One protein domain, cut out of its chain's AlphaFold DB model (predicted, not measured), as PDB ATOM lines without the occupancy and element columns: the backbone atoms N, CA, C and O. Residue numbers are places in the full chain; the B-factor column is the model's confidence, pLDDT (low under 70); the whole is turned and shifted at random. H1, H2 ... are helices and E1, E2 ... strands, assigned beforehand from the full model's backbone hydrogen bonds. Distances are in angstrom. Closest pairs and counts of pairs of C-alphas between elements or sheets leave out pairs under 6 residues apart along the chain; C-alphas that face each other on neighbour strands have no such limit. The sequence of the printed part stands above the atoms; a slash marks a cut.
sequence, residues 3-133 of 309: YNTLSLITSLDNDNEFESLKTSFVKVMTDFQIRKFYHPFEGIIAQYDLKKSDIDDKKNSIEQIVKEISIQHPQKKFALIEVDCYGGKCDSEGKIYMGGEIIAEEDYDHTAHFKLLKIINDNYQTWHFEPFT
ATOM      1  N   TYR A   3     -40.042 -12.465  56.419       86.50
ATOM      2  CA  TYR A   3     -38.980 -11.670  55.797       86.50
ATOM      3  C   TYR A   3     -39.321 -11.436  54.326       86.50
ATOM      4  O   TYR A   3     -39.922 -12.311  53.706       86.50
ATOM      5  N   ASN A   4     -38.944 -10.274  53.804       89.19
ATOM      6  CA  ASN A   4     -39.041  -9.956  52.387       89.19
ATOM      7  C   ASN A   4     -37.657  -9.496  51.924       89.19
ATOM      8  O   ASN A   4     -37.048  -8.626  52.543       89.19
ATOM      9  N   THR A   5     -37.128 -10.126  50.884       91.25
ATOM     10  CA  THR A   5     -35.788  -9.838  50.379       91.25
ATOM     11  C   THR A   5     -35.805  -9.627  48.883       91.25
ATOM     12  O   THR A   5     -36.443 -10.393  48.168       91.25
ATOM     13  N   LEU A   6     -35.023  -8.657  48.419       92.25
ATOM     14  CA  LEU A   6     -34.737  -8.443  47.008       92.25
ATOM     15  C   LEU A   6     -33.295  -8.843  46.714       92.25
ATOM     16  O   LEU A   6     -32.359  -8.291  47.298       92.25
ATOM     17  N   SER A   7     -33.127  -9.795  45.807       94.06
ATOM     18  CA  SER A   7     -31.854 -10.454  45.540       94.06
ATOM     19  C   SER A   7     -31.454 -10.301  44.081       94.06
ATOM     20  O   SER A   7     -32.158 -10.765  43.187       94.06
ATOM     21  N   LEU A   8     -30.295  -9.691  43.846       94.94
ATOM     22  CA  LEU A   8     -29.612  -9.673  42.558       94.94
ATOM     23  C   LEU A   8     -28.635 -10.848  42.487       94.94
ATOM     24  O   LEU A   8     -27.717 -10.934  43.301       94.94
ATOM     25  N   ILE A   9     -28.820 -11.736  41.515       95.94
ATOM     26  CA  ILE A   9     -28.087 -12.997  41.384       95.94
ATOM     27  C   ILE A   9     -27.529 -13.132  39.966       95.94
ATOM     28  O   ILE A   9     -28.230 -12.886  38.985       95.94
ATOM     29  N   THR A  10     -26.278 -13.570  39.846       95.88
ATOM     30  CA  THR A  10     -25.695 -14.002  38.566       95.88
ATOM     31  C   THR A  10     -24.665 -15.113  38.781       95.88
ATOM     32  O   THR A  10     -24.174 -15.303  39.899       95.88
ATOM     33  N   SER A  11     -24.358 -15.867  37.725       95.62
ATOM     34  CA  SER A  11     -23.328 -16.906  37.745       95.62
ATOM     35  C   SER A  11     -21.926 -16.309  37.620       95.62
ATOM     36  O   SER A  11     -21.718 -15.298  36.942       95.62
ATOM     37  N   LEU A  12     -20.956 -16.969  38.241       93.88
ATOM     38  CA  LEU A  12     -19.534 -16.689  38.086       93.88
ATOM     39  C   LEU A  12     -18.931 -17.727  37.145       93.88
ATOM     40  O   LEU A  12     -19.160 -18.923  37.311       93.88
ATOM     41  N   ASP A  13     -18.149 -17.267  36.174       86.56
ATOM     42  CA  ASP A  13     -17.414 -18.166  35.279       86.56
ATOM     43  C   ASP A  13     -16.032 -18.507  35.861       86.56
ATOM     44  O   ASP A  13     -15.398 -19.471  35.438       86.56
ATOM     45  N   ASN A  14     -15.531 -17.682  36.792       81.62
ATOM     46  CA  ASN A  14     -14.278 -17.873  37.526       81.62
ATOM     47  C   ASN A  14     -14.168 -16.919  38.736       81.62
ATOM     48  O   ASN A  14     -14.880 -15.918  38.829       81.62
ATOM     49  N   ASP A  15     -13.196 -17.179  39.618       75.94
ATOM     50  CA  ASP A  15     -12.935 -16.381  40.827       75.94
ATOM     51  C   ASP A  15     -12.602 -14.906  40.563       75.94
ATOM     52  O   ASP A  15     -12.994 -14.034  41.339       75.94
ATOM     53  N   ASN A  16     -11.898 -14.594  39.468       79.81
ATOM     54  CA  ASN A  16     -11.500 -13.213  39.162       79.81
ATOM     55  C   ASN A  16     -12.711 -12.326  38.838       79.81
ATOM     56  O   ASN A  16     -12.664 -11.107  39.011       79.81
ATOM     57  N   GLU A  17     -13.807 -12.932  38.382       86.62
ATOM     58  CA  GLU A  17     -15.041 -12.227  38.067       86.62
ATOM     59  C   GLU A  17     -15.768 -11.727  39.323       86.62
ATOM     60  O   GLU A  17     -16.406 -10.670  39.287       86.62
ATOM     61  N   PHE A  18     -15.622 -12.429  40.452       87.31
ATOM     62  CA  PHE A  18     -16.300 -12.080  41.699       87.31
ATOM     63  C   PHE A  18     -15.965 -10.660  42.159       87.31
ATOM     64  O   PHE A  18     -16.872  -9.872  42.416       87.31
ATOM     65  N   GLU A  19     -14.680 -10.297  42.226       87.44
ATOM     66  CA  GLU A  19     -14.275  -8.963  42.694       87.44
ATOM     67  C   GLU A  19     -14.695  -7.852  41.720       87.44
ATOM     68  O   GLU A  19     -15.061  -6.752  42.149       87.44
ATOM     69  N   SER A  20     -14.728  -8.142  40.413       87.31
ATOM     70  CA  SER A  20     -15.252  -7.207  39.411       87.31
ATOM     71  C   SER A  20     -16.748  -6.955  39.619       87.31
ATOM     72  O   SER A  20     -17.163  -5.802  39.740       87.31
ATOM     73  N   LEU A  21     -17.557  -8.017  39.706       89.56
ATOM     74  CA  LEU A  21     -19.009  -7.910  39.890       89.56
ATOM     75  C   LEU A  21     -19.372  -7.308  41.244       89.56
ATOM     76  O   LEU A  21     -20.224  -6.427  41.319       89.56
ATOM     77  N   LYS A  22     -18.681  -7.713  42.310       88.69
ATOM     78  CA  LYS A  22     -18.837  -7.132  43.644       88.69
ATOM     79  C   LYS A  22     -18.561  -5.634  43.628       88.69
ATOM     80  O   LYS A  22     -19.327  -4.877  44.214       88.69
ATOM     81  N   THR A  23     -17.517  -5.186  42.930       85.06
ATOM     82  CA  THR A  23     -17.230  -3.753  42.779       85.06
ATOM     83  C   THR A  23     -18.368  -3.028  42.063       85.06
ATOM     84  O   THR A  23     -18.780  -1.956  42.511       85.06
ATOM     85  N   SER A  24     -18.904  -3.606  40.985       83.19
ATOM     86  CA  SER A  24     -20.068  -3.059  40.275       83.19
ATOM     87  C   SER A  24     -21.311  -3.014  41.167       83.19
ATOM     88  O   SER A  24     -22.023  -2.017  41.159       83.19
ATOM     89  N   PHE A  25     -21.541  -4.034  41.996       83.25
ATOM     90  CA  PHE A  25     -22.675  -4.085  42.920       83.25
ATOM     91  C   PHE A  25     -22.534  -3.034  44.031       83.25
ATOM     92  O   PHE A  25     -23.430  -2.217  44.221       83.25
ATOM     93  N   VAL A  26     -21.389  -2.981  44.723       79.06
ATOM     94  CA  VAL A  26     -21.146  -2.050  45.846       79.06
ATOM     95  C   VAL A  26     -21.218  -0.588  45.415       79.06
ATOM     96  O   VAL A  26     -21.734   0.240  46.163       79.06
ATOM     97  N   LYS A  27     -20.716  -0.251  44.218       69.12
ATOM     98  CA  LYS A  27     -20.720   1.132  43.713       69.12
ATOM     99  C   LYS A  27     -22.119   1.732  43.611       69.12
ATOM    100  O   LYS A  27     -22.241   2.952  43.642       69.12
ATOM    101  N   VAL A  28     -23.139   0.889  43.479       66.56
ATOM    102  CA  VAL A  28     -24.505   1.326  43.190       66.56
ATOM    103  C   VAL A  28     -25.504   0.877  44.269       66.56
ATOM    104  O   VAL A  28     -26.588   1.439  44.378       66.56
ATOM    105  N   MET A  29     -25.129  -0.078  45.128       72.38
ATOM    106  CA  MET A  29     -26.000  -0.686  46.139       72.38
ATOM    107  C   MET A  29     -25.328  -0.744  47.524       72.38
ATOM    108  O   MET A  29     -24.958  -1.809  48.013       72.38
ATOM    109  N   THR A  30     -25.178   0.409  48.183       70.19
ATOM    110  CA  THR A  30     -24.456   0.529  49.471       70.19
ATOM    111  C   THR A  30     -25.082  -0.241  50.634       70.19
ATOM    112  O   THR A  30     -24.376  -0.602  51.570       70.19
ATOM    113  N   ASP A  31     -26.389  -0.500  50.579       80.44
ATOM    114  CA  ASP A  31     -27.137  -1.148  51.665       80.44
ATOM    115  C   ASP A  31     -27.250  -2.673  51.491       80.44
ATOM    116  O   ASP A  31     -27.910  -3.344  52.286       80.44
ATOM    117  N   PHE A  32     -26.659  -3.230  50.431       86.19
ATOM    118  CA  PHE A  32     -26.789  -4.646  50.108       86.19
ATOM    119  C   PHE A  32     -25.716  -5.474  50.807       86.19
ATOM    120  O   PHE A  32     -24.539  -5.111  50.862       86.19
ATOM    121  N   GLN A  33     -26.120  -6.646  51.282       91.44
ATOM    122  CA  GLN A  33     -25.182  -7.672  51.713       91.44
ATOM    123  C   GLN A  33     -24.789  -8.497  50.492       91.44
ATOM    124  O   GLN A  33     -25.652  -8.947  49.740       91.44
ATOM    125  N   ILE A  34     -23.488  -8.677  50.274       92.94
ATOM    126  CA  ILE A  34     -22.959  -9.353  49.087       92.94
ATOM    127  C   ILE A  34     -22.165 -10.573  49.523       92.94
ATOM    128  O   ILE A  34     -21.288 -10.468  50.384       92.94
ATOM    129  N   ARG A  35     -22.459 -11.726  48.925       93.50
ATOM    130  CA  ARG A  35     -21.781 -12.985  49.243       93.50
ATOM    131  C   ARG A  35     -21.692 -13.875  48.005       93.50
ATOM    132  O   ARG A  35     -22.528 -13.801  47.108       93.50
ATOM    133  N   LYS A  36     -20.650 -14.701  47.960       93.88
ATOM    134  CA  LYS A  36     -20.487 -15.768  46.971       93.88
ATOM    135  C   LYS A  36     -21.254 -17.016  47.423       93.88
ATOM    136  O   LYS A  36     -21.327 -17.283  48.621       93.88
ATOM    137  N   PHE A  37     -21.803 -17.775  46.486       93.44
ATOM    138  CA  PHE A  37     -22.367 -19.103  46.735       93.44
ATOM    139  C   PHE A  37     -21.822 -20.101  45.711       93.44
ATOM    140  O   PHE A  37     -21.314 -19.701  44.663       93.44
ATOM    141  N   TYR A  38     -21.909 -21.391  46.033       91.31
ATOM    142  CA  TYR A  38     -21.259 -22.458  45.261       91.31
ATOM    143  C   TYR A  38     -22.225 -23.543  44.778       91.31
ATOM    144  O   TYR A  38     -21.888 -24.310  43.879       91.31
ATOM    145  N   HIS A  39     -23.431 -23.608  45.347       89.44
ATOM    146  CA  HIS A  39     -24.450 -24.580  44.974       89.44
ATOM    147  C   HIS A  39     -25.791 -23.887  44.658       89.44
ATOM    148  O   HIS A  39     -26.175 -22.938  45.344       89.44
ATOM    149  N   PRO A  40     -26.543 -24.359  43.641       87.94
ATOM    150  CA  PRO A  40     -26.215 -25.450  42.707       87.94
ATOM    151  C   PRO A  40     -25.275 -25.035  41.571       87.94
ATOM    152  O   PRO A  40     -24.918 -25.851  40.727       87.94
ATOM    153  N   PHE A  41     -24.869 -23.771  41.550       91.56
ATOM    154  CA  PHE A  41     -23.834 -23.251  40.676       91.56
ATOM    155  C   PHE A  41     -23.024 -22.201  41.423       91.56
ATOM    156  O   PHE A  41     -23.463 -21.680  42.448       91.56
ATOM    157  N   GLU A  42     -21.850 -21.886  40.895       93.19
ATOM    158  CA  GLU A  42     -21.019 -20.829  41.442       93.19
ATOM    159  C   GLU A  42     -21.560 -19.463  41.021       93.19
ATOM    160  O   GLU A  42     -21.769 -19.194  39.835       93.19
ATOM    161  N   GLY A  43     -21.818 -18.595  41.992       94.88
ATOM    162  CA  GLY A  43     -22.472 -17.324  41.730       94.88
ATOM    163  C   GLY A  43     -22.228 -16.277  42.801       94.88
ATOM    164  O   GLY A  43     -21.646 -16.528  43.860       94.88
ATOM    165  N   ILE A  44     -22.697 -15.073  42.504       94.81
ATOM    166  CA  ILE A  44     -22.718 -13.944  43.428       94.81
ATOM    167  C   ILE A  44     -24.164 -13.539  43.671       94.81
ATOM    168  O   ILE A  44     -24.973 -13.479  42.742       94.81
ATOM    169  N   ILE A  45     -24.477 -13.255  44.931       94.69
ATOM    170  CA  ILE A  45     -25.743 -12.659  45.339       94.69
ATOM    171  C   ILE A  45     -25.473 -11.334  46.046       94.69
ATOM    172  O   ILE A  45     -24.601 -11.246  46.913       94.69
ATOM    173  N   ALA A  46     -26.241 -10.314  45.683       93.44
ATOM    174  CA  ALA A  46     -26.430  -9.111  46.476       93.44
ATOM    175  C   ALA A  46     -27.876  -9.085  46.958       93.44
ATOM    176  O   ALA A  46     -28.791  -9.107  46.141       93.44
ATOM    177  N   GLN A  47     -28.084  -9.018  48.270       92.25
ATOM    178  CA  GLN A  47     -29.413  -9.048  48.869       92.25
ATOM    179  C   GLN A  47     -29.690  -7.802  49.704       92.25
ATOM    180  O   GLN A  47     -28.848  -7.350  50.485       92.25
ATOM    181  N   TYR A  48     -30.914  -7.307  49.572       89.25
ATOM    182  CA  TYR A  48     -31.480  -6.230  50.365       89.25
ATOM    183  C   TYR A  48     -32.716  -6.723  51.118       89.25
ATOM    184  O   TYR A  48     -33.532  -7.456  50.565       89.25
ATOM    185  N   ASP A  49     -32.847  -6.334  52.385       87.19
ATOM    186  CA  ASP A  49     -34.032  -6.620  53.203       87.19
ATOM    187  C   ASP A  49     -35.091  -5.543  52.930       87.19
ATOM    188  O   ASP A  49     -34.923  -4.378  53.307       87.19
ATOM    189  N   LEU A  50     -36.160  -5.925  52.230       81.12
ATOM    190  CA  LEU A  50     -37.265  -5.039  51.892       81.12
ATOM    191  C   LEU A  50     -38.166  -4.875  53.114       81.12
ATOM    192  O   LEU A  50     -38.981  -5.732  53.465       81.12
ATOM    193  N   LYS A  51     -38.077  -3.713  53.756       73.38
ATOM    194  CA  LYS A  51     -39.086  -3.317  54.739       73.38
ATOM    195  C   LYS A  51     -40.364  -2.928  54.008       73.38
ATOM    196  O   LYS A  51     -40.324  -2.249  52.990       73.38
ATOM    197  N   LYS A  52     -41.518  -3.285  54.580       66.00
ATOM    198  CA  LYS A  52     -42.846  -3.009  53.994       66.00
ATOM    199  C   LYS A  52     -43.111  -1.537  53.644       66.00
ATOM    200  O   LYS A  52     -43.990  -1.273  52.839       66.00
ATOM    201  N   SER A  53     -42.398  -0.592  54.256       60.25
ATOM    202  CA  SER A  53     -42.503   0.844  53.973       60.25
ATOM    203  C   SER A  53     -41.715   1.306  52.744       60.25
ATOM    204  O   SER A  53     -41.957   2.411  52.274       60.25
ATOM    205  N   ASP A  54     -40.785   0.489  52.244       65.00
ATOM    206  CA  ASP A  54     -39.728   0.920  51.321       65.00
ATOM    207  C   ASP A  54     -39.885   0.285  49.922       65.00
ATOM    208  O   ASP A  54     -38.970   0.362  49.110       65.00
ATOM    209  N   ILE A  55     -41.020  -0.370  49.640       68.69
ATOM    210  CA  ILE A  55     -41.167  -1.309  48.515       68.69
ATOM    211  C   ILE A  55     -41.093  -0.609  47.145       68.69
ATOM    212  O   ILE A  55     -40.173  -0.888  46.378       68.69
ATOM    213  N   ASP A  56     -42.012   0.304  46.825       71.06
ATOM    214  CA  ASP A  56     -42.209   0.724  45.425       71.06
ATOM    215  C   ASP A  56     -41.074   1.611  44.883       71.06
ATOM    216  O   ASP A  56     -40.510   1.344  43.816       71.06
ATOM    217  N   ASP A  57     -40.675   2.646  45.627       71.75
ATOM    218  CA  ASP A  57     -39.646   3.591  45.174       71.75
ATOM    219  C   ASP A  57     -38.252   2.949  45.137       71.75
ATOM    220  O   ASP A  57     -37.470   3.167  44.203       71.75
ATOM    221  N   LYS A  58     -37.931   2.118  46.138       78.50
ATOM    222  CA  LYS A  58     -36.622   1.460  46.220       78.50
ATOM    223  C   LYS A  58     -36.502   0.368  45.159       78.50
ATOM    224  O   LYS A  58     -35.446   0.272  44.537       78.50
ATOM    225  N   LYS A  59     -37.564  -0.404  44.900       80.38
ATOM    226  CA  LYS A  59     -37.560  -1.449  43.865       80.38
ATOM    227  C   LYS A  59     -37.337  -0.863  42.477       80.38
ATOM    228  O   LYS A  59     -36.435  -1.318  41.781       80.38
ATOM    229  N   ASN A  60     -38.050   0.205  42.122       82.69
ATOM    230  CA  ASN A  60     -37.841   0.898  40.848       82.69
ATOM    231  C   ASN A  60     -36.405   1.425  40.704       82.69
ATOM    232  O   ASN A  60     -35.790   1.279  39.646       82.69
ATOM    233  N   SER A  61     -35.843   1.999  41.775       85.69
ATOM    234  CA  SER A  61     -34.442   2.431  41.780       85.69
ATOM    235  C   SER A  61     -33.482   1.256  41.580       85.69
ATOM    236  O   SER A  61     -32.538   1.378  40.805       85.69
ATOM    237  N   ILE A  62     -33.705   0.129  42.259       87.75
ATOM    238  CA  ILE A  62     -32.854  -1.065  42.156       87.75
ATOM    239  C   ILE A  62     -32.962  -1.687  40.761       87.75
ATOM    240  O   ILE A  62     -31.945  -2.072  40.194       87.75
ATOM    241  N   GLU A  63     -34.147  -1.717  40.154       90.00
ATOM    242  CA  GLU A  63     -34.321  -2.200  38.780       90.00
ATOM    243  C   GLU A  63     -33.486  -1.403  37.769       90.00
ATOM    244  O   GLU A  63     -32.837  -1.998  36.907       90.00
ATOM    245  N   GLN A  64     -33.439  -0.069  37.886       89.12
ATOM    246  CA  GLN A  64     -32.579   0.747  37.016       89.12
ATOM    247  C   GLN A  64     -31.096   0.426  37.220       89.12
ATOM    248  O   GLN A  64     -30.349   0.298  36.251       89.12
ATOM    249  N   ILE A  65     -30.682   0.213  38.468       88.69
ATOM    250  CA  ILE A  65     -29.306  -0.161  38.808       88.69
ATOM    251  C   ILE A  65     -28.936  -1.514  38.188       88.69
ATOM    252  O   ILE A  65     -27.881  -1.652  37.566       88.69
ATOM    253  N   VAL A  66     -29.811  -2.513  38.309       91.75
ATOM    254  CA  VAL A  66     -29.600  -3.841  37.713       91.75
ATOM    255  C   VAL A  66     -29.512  -3.746  36.193       91.75
ATOM    256  O   VAL A  66     -28.641  -4.373  35.584       91.75
ATOM    257  N   LYS A  67     -30.357  -2.916  35.575       93.31
ATOM    258  CA  LYS A  67     -30.300  -2.649  34.139       93.31
ATOM    259  C   LYS A  67     -28.938  -2.085  33.732       93.31
ATOM    260  O   LYS A  67     -28.323  -2.625  32.813       93.31
ATOM    261  N   GLU A  68     -28.430  -1.072  34.429       91.94
ATOM    262  CA  GLU A  68     -27.106  -0.488  34.166       91.94
ATOM    263  C   GLU A  68     -25.966  -1.502  34.330       91.94
ATOM    264  O   GLU A  68     -25.083  -1.587  33.473       91.94
ATOM    265  N   ILE A  69     -26.008  -2.318  35.385       91.75
ATOM    266  CA  ILE A  69     -25.037  -3.398  35.604       91.75
ATOM    267  C   ILE A  69     -25.077  -4.400  34.442       91.75
ATOM    268  O   ILE A  69     -24.030  -4.786  33.919       91.75
ATOM    269  N   SER A  70     -26.270  -4.787  33.983       95.00
ATOM    270  CA  SER A  70     -26.413  -5.738  32.874       95.00
ATOM    271  C   SER A  70     -25.886  -5.198  31.537       95.00
ATOM    272  O   SER A  70     -25.419  -5.979  30.712       95.00
ATOM    273  N   ILE A  71     -25.886  -3.874  31.332       94.44
ATOM    274  CA  ILE A  71     -25.261  -3.227  30.162       94.44
ATOM    275  C   ILE A  71     -23.732  -3.350  30.225       94.44
ATOM    276  O   ILE A  71     -23.090  -3.566  29.199       94.44
ATOM    277  N   GLN A  72     -23.142  -3.238  31.419       91.50
ATOM    278  CA  GLN A  72     -21.692  -3.380  31.620       91.50
ATOM    279  C   GLN A  72     -21.216  -4.829  31.431       91.50
ATOM    280  O   GLN A  72     -20.062  -5.059  31.073       91.50
ATOM    281  N   HIS A  73     -22.113  -5.798  31.626       92.00
ATOM    282  CA  HIS A  73     -21.849  -7.230  31.505       92.00
ATOM    283  C   HIS A  73     -22.842  -7.892  30.524       92.00
ATOM    284  O   HIS A  73     -23.646  -8.731  30.931       92.00
ATOM    285  N   PRO A  74     -22.799  -7.559  29.219       92.50
ATOM    286  CA  PRO A  74     -23.869  -7.891  28.269       92.50
ATOM    287  C   PRO A  74     -24.030  -9.390  27.984       92.50
ATOM    288  O   PRO A  74     -25.062  -9.806  27.474       92.50
ATOM    289  N   GLN A  75     -23.020 -10.202  28.305       92.56
ATOM    290  CA  GLN A  75     -23.056 -11.661  28.147       92.56
ATOM    291  C   GLN A  75     -23.631 -12.382  29.378       92.56
ATOM    292  O   GLN A  75     -23.808 -13.599  29.351       92.56
ATOM    293  N   LYS A  76     -23.896 -11.657  30.473       94.44
ATOM    294  CA  LYS A  76     -24.362 -12.222  31.741       94.44
ATOM    295  C   LYS A  76     -25.857 -12.012  31.909       94.44
ATOM    296  O   LYS A  76     -26.410 -10.969  31.564       94.44
ATOM    297  N   LYS A  77     -26.490 -13.019  32.502       97.06
ATOM    298  CA  LYS A  77     -27.881 -12.975  32.940       97.06
ATOM    299  C   LYS A  77     -27.907 -12.575  34.409       97.06
ATOM    300  O   LYS A  77     -27.283 -13.237  35.240       97.06
ATOM    301  N   PHE A  78     -28.627 -11.511  34.720       96.69
ATOM    302  CA  PHE A  78     -28.829 -11.030  36.081       96.69
ATOM    303  C   PHE A  78     -30.276 -11.268  36.480       96.69
ATOM    304  O   PHE A  78     -31.174 -10.678  35.886       96.69
ATOM    305  N   ALA A  79     -30.507 -12.116  37.476       96.94
ATOM    306  CA  ALA A  79     -31.825 -12.268  38.070       96.94
ATOM    307  C   ALA A  79     -31.999 -11.253  39.192       96.94
ATOM    308  O   ALA A  79     -31.184 -11.216  40.111       96.94
ATOM    309  N   LEU A  80     -33.069 -10.472  39.136       95.75
ATOM    310  CA  LEU A  80     -33.556  -9.694  40.265       95.75
ATOM    311  C   LEU A  80     -34.816 -10.380  40.783       95.75
ATOM    312  O   LEU A  80     -35.829 -10.392  40.086       95.75
ATOM    313  N   ILE A  81     -34.728 -10.993  41.961       95.56
ATOM    314  CA  ILE A  81     -35.782 -11.840  42.527       95.56
ATOM    315  C   ILE A  81     -36.199 -11.284  43.881       95.56
ATOM    316  O   ILE A  81     -35.369 -11.154  44.783       95.56
ATOM    317  N   GLU A  82     -37.484 -10.985  44.023       93.81
ATOM    318  CA  GLU A  82     -38.117 -10.725  45.309       93.81
ATOM    319  C   GLU A  82     -38.605 -12.047  45.908       93.81
ATOM    320  O   GLU A  82     -39.165 -12.894  45.208       93.81
ATOM    321  N   VAL A  83     -38.379 -12.235  47.204       91.94
ATOM    322  CA  VAL A  83     -38.874 -13.381  47.970       91.94
ATOM    323  C   VAL A  83     -39.580 -12.852  49.205       91.94
ATOM    324  O   VAL A  83     -38.925 -12.317  50.098       91.94
ATOM    325  N   ASP A  84     -40.895 -13.049  49.277       90.12
ATOM    326  CA  ASP A  84     -41.698 -12.755  50.465       90.12
ATOM    327  C   ASP A  84     -42.077 -14.060  51.157       90.12
ATOM    328  O   ASP A  84     -42.822 -14.897  50.637       90.12
ATOM    329  N   CYS A  85     -41.550 -14.235  52.362       85.75
ATOM    330  CA  CYS A  85     -41.837 -15.368  53.207       85.75
ATOM    331  C   CYS A  85     -42.658 -14.939  54.418       85.75
ATOM    332  O   CYS A  85     -42.160 -14.260  55.316       85.75
ATOM    333  N   TYR A  86     -43.884 -15.449  54.528       79.56
ATOM    334  CA  TYR A  86     -44.771 -15.226  55.665       79.56
ATOM    335  C   TYR A  86     -45.313 -16.549  56.215       79.56
ATOM    336  O   TYR A  86     -45.953 -17.333  55.517       79.56
ATOM    337  N   GLY A  87     -45.063 -16.818  57.502       67.38
ATOM    338  CA  GLY A  87     -45.642 -17.984  58.185       67.38
ATOM    339  C   GLY A  87     -45.214 -19.337  57.598       67.38
ATOM    340  O   GLY A  87     -45.958 -20.304  57.692       67.38
ATOM    341  N   GLY A  88     -44.038 -19.400  56.966       66.75
ATOM    342  CA  GLY A  88     -43.520 -20.609  56.315       66.75
ATOM    343  C   GLY A  88     -43.955 -20.791  54.856       66.75
ATOM    344  O   GLY A  88     -43.394 -21.651  54.173       66.75
ATOM    345  N   LYS A  89     -44.884 -19.966  54.354       75.19
ATOM    346  CA  LYS A  89     -45.144 -19.812  52.918       75.19
ATOM    347  C   LYS A  89     -44.129 -18.824  52.352       75.19
ATOM    348  O   LYS A  89     -43.866 -17.822  53.004       75.19
ATOM    349  N   CYS A  90     -43.565 -19.127  51.190       82.62
ATOM    350  CA  CYS A  90     -42.729 -18.193  50.448       82.62
ATOM    351  C   CYS A  90     -43.258 -18.115  49.028       82.62
ATOM    352  O   CYS A  90     -43.382 -19.159  48.385       82.62
ATOM    353  N   ASP A  91     -43.552 -16.904  48.588       89.50
ATOM    354  CA  ASP A  91     -43.830 -16.593  47.197       89.50
ATOM    355  C   ASP A  91     -42.665 -15.749  46.668       89.50
ATOM    356  O   ASP A  91     -41.925 -15.124  47.436       89.50
ATOM    357  N   SER A  92     -42.456 -15.790  45.360       92.75
ATOM    358  CA  SER A  92     -41.372 -15.065  44.709       92.75
ATOM    359  C   SER A  92     -41.859 -14.445  43.415       92.75
ATOM    360  O   SER A  92     -42.774 -14.977  42.799       92.75
ATOM    361  N   GLU A  93     -41.223 -13.370  42.986       95.00
ATOM    362  CA  GLU A  93     -41.381 -12.797  41.650       95.00
ATOM    363  C   GLU A  93     -40.038 -12.241  41.184       95.00
ATOM    364  O   GLU A  93     -39.105 -12.101  41.985       95.00
ATOM    365  N   GLY A  94     -39.902 -11.925  39.901       96.19
ATOM    366  CA  GLY A  94     -38.660 -11.320  39.443       96.19
ATOM    367  C   GLY A  94     -38.477 -11.250  37.940       96.19
ATOM    368  O   GLY A  94     -39.325 -11.667  37.155       96.19
ATOM    369  N   LYS A  95     -37.318 -10.720  37.553       97.69
ATOM    370  CA  LYS A  95     -36.935 -10.441  36.164       97.69
ATOM    371  C   LYS A  95     -35.517 -10.924  35.886       97.69
ATOM    372  O   LYS A  95     -34.658 -10.870  36.768       97.69
ATOM    373  N   ILE A  96     -35.255 -11.340  34.648       98.06
ATOM    374  CA  ILE A  96     -33.900 -11.567  34.134       98.06
ATOM    375  C   ILE A  96     -33.513 -10.419  33.209       98.06
ATOM    376  O   ILE A  96     -34.194 -10.171  32.215       98.06
ATOM    377  N   TYR A  97     -32.380  -9.785  33.498       97.62
ATOM    378  CA  TYR A  97     -31.771  -8.752  32.668       97.62
ATOM    379  C   TYR A  97     -30.532  -9.287  31.945       97.62
ATOM    380  O   TYR A  97     -29.704  -9.975  32.548       97.62
ATOM    381  N   MET A  98     -30.376  -8.936  30.670       97.62
ATOM    382  CA  MET A  98     -29.174  -9.209  29.877       97.62
ATOM    383  C   MET A  98     -28.940  -8.048  28.912       97.62
ATOM    384  O   MET A  98     -29.835  -7.683  28.154       97.62
ATOM    385  N   GLY A  99     -27.758  -7.426  28.959       96.38
ATOM    386  CA  GLY A  99     -27.419  -6.318  28.056       96.38
ATOM    387  C   GLY A  99     -28.339  -5.092  28.157       96.38
ATOM    388  O   GLY A  99     -28.453  -4.340  27.195       96.38
ATOM    389  N   GLY A 100     -29.004  -4.881  29.296       95.19
ATOM    390  CA  GLY A 100     -29.962  -3.792  29.507       95.19
ATOM    391  C   GLY A 100     -31.412  -4.124  29.152       95.19
ATOM    392  O   GLY A 100     -32.285  -3.285  29.378       95.19
ATOM    393  N   GLU A 101     -31.697  -5.315  28.636       97.00
ATOM    394  CA  GLU A 101     -33.053  -5.748  28.284       97.00
ATOM    395  C   GLU A 101     -33.583  -6.781  29.277       97.00
ATOM    396  O   GLU A 101     -32.821  -7.586  29.813       97.00
ATOM    397  N   ILE A 102     -34.898  -6.762  29.511       97.75
ATOM    398  CA  ILE A 102     -35.590  -7.825  30.245       97.75
ATOM    399  C   ILE A 102     -35.827  -8.969  29.263       97.75
ATOM    400  O   ILE A 102     -36.502  -8.783  28.252       97.75
ATOM    401  N   ILE A 103     -35.283 -10.147  29.560       97.62
ATOM    402  CA  ILE A 103     -35.424 -11.339  28.709       97.62
ATOM    403  C   ILE A 103     -36.401 -12.373  29.282       97.62
ATOM    404  O   ILE A 103     -36.791 -13.300  28.578       97.62
ATOM    405  N   ALA A 104     -36.777 -12.229  30.554       97.62
ATOM    406  CA  ALA A 104     -37.796 -13.033  31.218       97.62
ATOM    407  C   ALA A 104     -38.347 -12.294  32.443       97.62
ATOM    408  O   ALA A 104     -37.625 -11.523  33.078       97.62
ATOM    409  N   GLU A 105     -39.601 -12.571  32.783       97.69
ATOM    410  CA  GLU A 105     -40.315 -12.021  33.932       97.69
ATOM    411  C   GLU A 105     -41.292 -13.079  34.449       97.69
ATOM    412  O   GLU A 105     -41.904 -13.799  33.658       97.69
ATOM    413  N   GLU A 106     -41.398 -13.202  35.767       97.31
ATOM    414  CA  GLU A 106     -42.344 -14.094  36.430       97.31
ATOM    415  C   GLU A 106     -43.075 -13.320  37.527       97.31
ATOM    416  O   GLU A 106     -42.435 -12.679  38.365       97.31
ATOM    417  N   ASP A 107     -44.403 -13.429  37.524       93.62
ATOM    418  CA  ASP A 107     -45.281 -12.879  38.557       93.62
ATOM    419  C   ASP A 107     -45.161 -13.656  39.880       93.62
ATOM    420  O   ASP A 107     -44.617 -14.765  39.927       93.62
ATOM    421  N   TYR A 108     -45.742 -13.095  40.947       90.25
ATOM    422  CA  TYR A 108     -45.810 -13.700  42.279       90.25
ATOM    423  C   TYR A 108     -46.315 -15.149  42.270       90.25
ATOM    424  O   TYR A 108     -47.518 -15.425  42.247       90.25
ATOM    425  N   ASP A 109     -45.372 -16.077  42.389       89.31
ATOM    426  CA  ASP A 109     -45.617 -17.499  42.543       89.31
ATOM    427  C   ASP A 109     -44.490 -18.177  43.336       89.31
ATOM    428  O   ASP A 109     -43.306 -17.830  43.277       89.31
ATOM    429  N   HIS A 110     -44.854 -19.214  44.076       83.94
ATOM    430  CA  HIS A 110     -43.934 -20.034  44.860       83.94
ATOM    431  C   HIS A 110     -42.878 -20.799  44.027       83.94
ATOM    432  O   HIS A 110     -41.924 -21.337  44.603       83.94
ATOM    433  N   THR A 111     -43.023 -20.866  42.696       88.38
ATOM    434  CA  THR A 111     -42.042 -21.449  41.758       88.38
ATOM    435  C   THR A 111     -41.324 -20.421  40.884       88.38
ATOM    436  O   THR A 111     -40.427 -20.809  40.133       88.38
ATOM    437  N   ALA A 112     -41.660 -19.128  40.973       91.94
ATOM    438  CA  ALA A 112     -41.087 -18.102  40.099       91.94
ATOM    439  C   ALA A 112     -39.552 -18.077  40.170       91.94
ATOM    440  O   ALA A 112     -38.878 -18.158  39.143       91.94
ATOM    441  N   HIS A 113     -38.981 -18.089  41.380       92.62
ATOM    442  CA  HIS A 113     -37.529 -18.127  41.548       92.62
ATOM    443  C   HIS A 113     -36.883 -19.355  40.891       92.62
ATOM    444  O   HIS A 113     -35.819 -19.232  40.297       92.62
ATOM    445  N   PHE A 114     -37.525 -20.527  40.957       91.25
ATOM    446  CA  PHE A 114     -37.005 -21.752  40.352       91.25
ATOM    447  C   PHE A 114     -36.908 -21.605  38.830       91.25
ATOM    448  O   PHE A 114     -35.879 -21.936  38.239       91.25
ATOM    449  N   LYS A 115     -37.948 -21.056  38.193       93.25
ATOM    450  CA  LYS A 115     -37.959 -20.809  36.742       93.25
ATOM    451  C   LYS A 115     -36.893 -19.790  36.336       93.25
ATOM    452  O   LYS A 115     -36.147 -20.040  35.391       93.25
ATOM    453  N   LEU A 116     -36.781 -18.685  37.076       96.38
ATOM    454  CA  LEU A 116     -35.798 -17.629  36.815       96.38
ATOM    455  C   LEU A 116     -34.356 -18.134  37.001       96.38
ATOM    456  O   LEU A 116     -33.504 -17.910  36.142       96.38
ATOM    457  N   LEU A 117     -34.073 -18.870  38.079       95.19
ATOM    458  CA  LEU A 117     -32.739 -19.429  38.336       95.19
ATOM    459  C   LEU A 117     -32.349 -20.501  37.314       95.19
ATOM    460  O   LEU A 117     -31.176 -20.586  36.951       95.19
ATOM    461  N   LYS A 118     -33.317 -21.251  36.780       94.56
ATOM    462  CA  LYS A 118     -33.073 -22.197  35.686       94.56
ATOM    463  C   LYS A 118     -32.615 -21.511  34.397       94.56
ATOM    464  O   LYS A 118     -31.824 -22.081  33.661       94.56
ATOM    465  N   ILE A 119     -33.034 -20.266  34.150       95.62
ATOM    466  CA  ILE A 119     -32.548 -19.472  33.009       95.62
ATOM    467  C   ILE A 119     -31.077 -19.065  33.198       95.62
ATOM    468  O   ILE A 119     -30.351 -18.941  32.205       95.62
ATOM    469  N   ILE A 120     -30.624 -18.854  34.441       94.31
ATOM    470  CA  ILE A 120     -29.205 -18.609  34.753       94.31
ATOM    471  C   ILE A 120     -28.399 -19.900  34.605       94.31
ATOM    472  O   ILE A 120     -27.322 -19.879  34.011       94.31
ATOM    473  N   ASN A 121     -28.911 -21.012  35.132       91.25
ATOM    474  CA  ASN A 121     -28.243 -22.302  35.079       91.25
ATOM    475  C   ASN A 121     -29.242 -23.435  34.807       91.25
ATOM    476  O   ASN A 121     -30.049 -23.779  35.669       91.25
ATOM    477  N   ASP A 122     -29.128 -24.075  33.642       87.19
ATOM    478  CA  ASP A 122     -30.055 -25.131  33.211       87.19
ATOM    479  C   ASP A 122     -30.026 -26.385  34.109       87.19
ATOM    480  O   ASP A 122     -30.990 -27.157  34.129       87.19
ATOM    481  N   ASN A 123     -28.955 -26.576  34.891       83.69
ATOM    482  CA  ASN A 123     -28.822 -27.672  35.857       83.69
ATOM    483  C   ASN A 123     -29.490 -27.364  37.207       83.69
ATOM    484  O   ASN A 123     -29.432 -28.185  38.123       83.69
ATOM    485  N   TYR A 124     -30.138 -26.205  37.354       85.62
ATOM    486  CA  TYR A 124     -30.931 -25.879  38.533       85.62
ATOM    487  C   TYR A 124     -32.154 -26.812  38.627       85.62
ATOM    488  O   TYR A 124     -33.111 -26.701  37.859       85.62
ATOM    489  N   GLN A 125     -32.096 -27.773  39.555       79.56
ATOM    490  CA  GLN A 125     -33.082 -28.859  39.690       79.56
ATOM    491  C   GLN A 125     -33.767 -28.927  41.060       79.56
ATOM    492  O   GLN A 125     -34.726 -29.673  41.222       79.56
ATOM    493  N   THR A 126     -33.299 -28.149  42.033       77.12
ATOM    494  CA  THR A 126     -33.824 -28.129  43.405       77.12
ATOM    495  C   THR A 126     -34.713 -26.913  43.609       77.12
ATOM    496  O   THR A 126     -34.393 -25.829  43.133       77.12
ATOM    497  N   TRP A 127     -35.806 -27.069  44.356       79.69
ATOM    498  CA  TRP A 127     -36.596 -25.920  44.819       79.69
ATOM    499  C   TRP A 127     -35.893 -25.165  45.958       79.69
ATOM    500  O   TRP A 127     -36.096 -23.972  46.154       79.69
ATOM    501  N   HIS A 128     -35.065 -25.853  46.748       84.56
ATOM    502  CA  HIS A 128     -34.283 -25.205  47.798       84.56
ATOM    503  C   HIS A 128     -33.151 -24.373  47.190       84.56
ATOM    504  O   HIS A 128     -32.321 -24.901  46.447       84.56
ATOM    505  N   PHE A 129     -33.085 -23.096  47.572       89.62
ATOM    506  CA  PHE A 129     -31.958 -22.216  47.291       89.62
ATOM    507  C   PHE A 129     -31.449 -21.587  48.582       89.62
ATOM    508  O   PHE A 129     -32.124 -20.765  49.204       89.62
ATOM    509  N   GLU A 130     -30.240 -21.974  48.972       90.44
ATOM    510  CA  GLU A 130     -29.627 -21.547  50.223       90.44
ATOM    511  C   GLU A 130     -29.526 -20.014  50.374       90.44
ATOM    512  O   GLU A 130     -29.853 -19.511  51.457       90.44
ATOM    513  N   PRO A 131     -29.205 -19.248  49.308       92.25
ATOM    514  CA  PRO A 131     -29.171 -17.792  49.368       92.25
ATOM    515  C   PRO A 131     -30.483 -17.099  49.742       92.25
ATOM    516  O   PRO A 131     -30.434 -16.013  50.304       92.25
ATOM    517  N   PHE A 132     -31.649 -17.713  49.510       91.44
ATOM    518  CA  PHE A 132     -32.928 -17.123  49.935       91.44
ATOM    519  C   PHE A 132     -33.254 -17.364  51.404       91.44
ATOM    520  O   PHE A 132     -34.242 -16.844  51.917       91.44
ATOM    521  N   THR A 133     -32.454 -18.153  52.116       88.88
ATOM    522  CA  THR A 133     -32.696 -18.369  53.538       88.88
ATOM    523  C   THR A 133     -32.330 -17.119  54.342       88.88
ATOM    524  O   THR A 133     -31.293 -16.495  54.136       88.88
TER     525      THR A 133
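What this domain is: This is residues 3 to 133 of the 309 residues of an uncharacterized protein of Pedobacter psychrotolerans (UniProt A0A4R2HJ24). A twisted sheet of six strands forms the middle of three layers, with H1 and H2 over one face and H3 over the other. The sheet's order is E2 E3 E1 E4 E5 E6, antiparallel throughout. The printed part has 131 residues, with three named helices and six named strands in the order E1 H1 E2 E3 H2 E4 E5 E6 H3, a mixed class. It is compact, with a radius of gyration of the C-alphas of 13.5 A and spans of 39 by 33 by 25 A.

Where its parts are: The strands are E2, residues 33 to 37; E3, 43 to 49; E1, 3 to 11, 24.5 A; E4, 78 to 86, 25.6 A; E5, 89 to 98, 30.0 A; and E6, 101 to 109. The helices are H1, residues 15 to 28; H2, 55 to 72, 25.9 A; and H3, 112 to 120. C-alpha 3 is at (-38.980, -11.670, 55.797) and C-alpha 120 at (-29.205, -18.609, 34.753).

How they stand to each other: Within hydrogen-bond range are N 35 and O 45 of the hairpin E2 and E3, 3.0 A, N 8 and O 46 of E1 and E3, 2.8 A, and N 7 and O 81 of E1 and E4, 2.8 A. E4 E5 E6 form a meander, each strand the antiparallel neighbour of the one before; N 82 and O 93 are 2.8 A apart, N 96 and O 104 2.8 A. E1, H1, E2 and E3, H2, E4 are split strand-helix-strand units, another strand between their two strands, with right-handed crossovers. H2 is on the sheet at a height of 8.6 A; its closest C-alphas to E5 are Ser 70 and Met 98, 5.4 A. H1, on the same face, only just touches H2, with 3 pairs of C-alphas within 8 A, the closest Val 28 and Ile 65, 6.7 A. H3 is on the opposite face, height 6.8 A; its closest C-alphas to E5 are Ala 112 and Ser 92, 5.5 A. In H2 and H3 every O i to N i+4 pair is within hydrogen-bond range, in H1 7 of 10.

The domain as a whole: The C-alphas farthest apart, of Asn 16 and Gly 87, are 39.4 A apart. The printed part has no cut and its links between named elements are tight. Residues 121 to 133 hold no named element. pLDDT is under 70 at residues 27 to 28, 52 to 55 and 87 to 88.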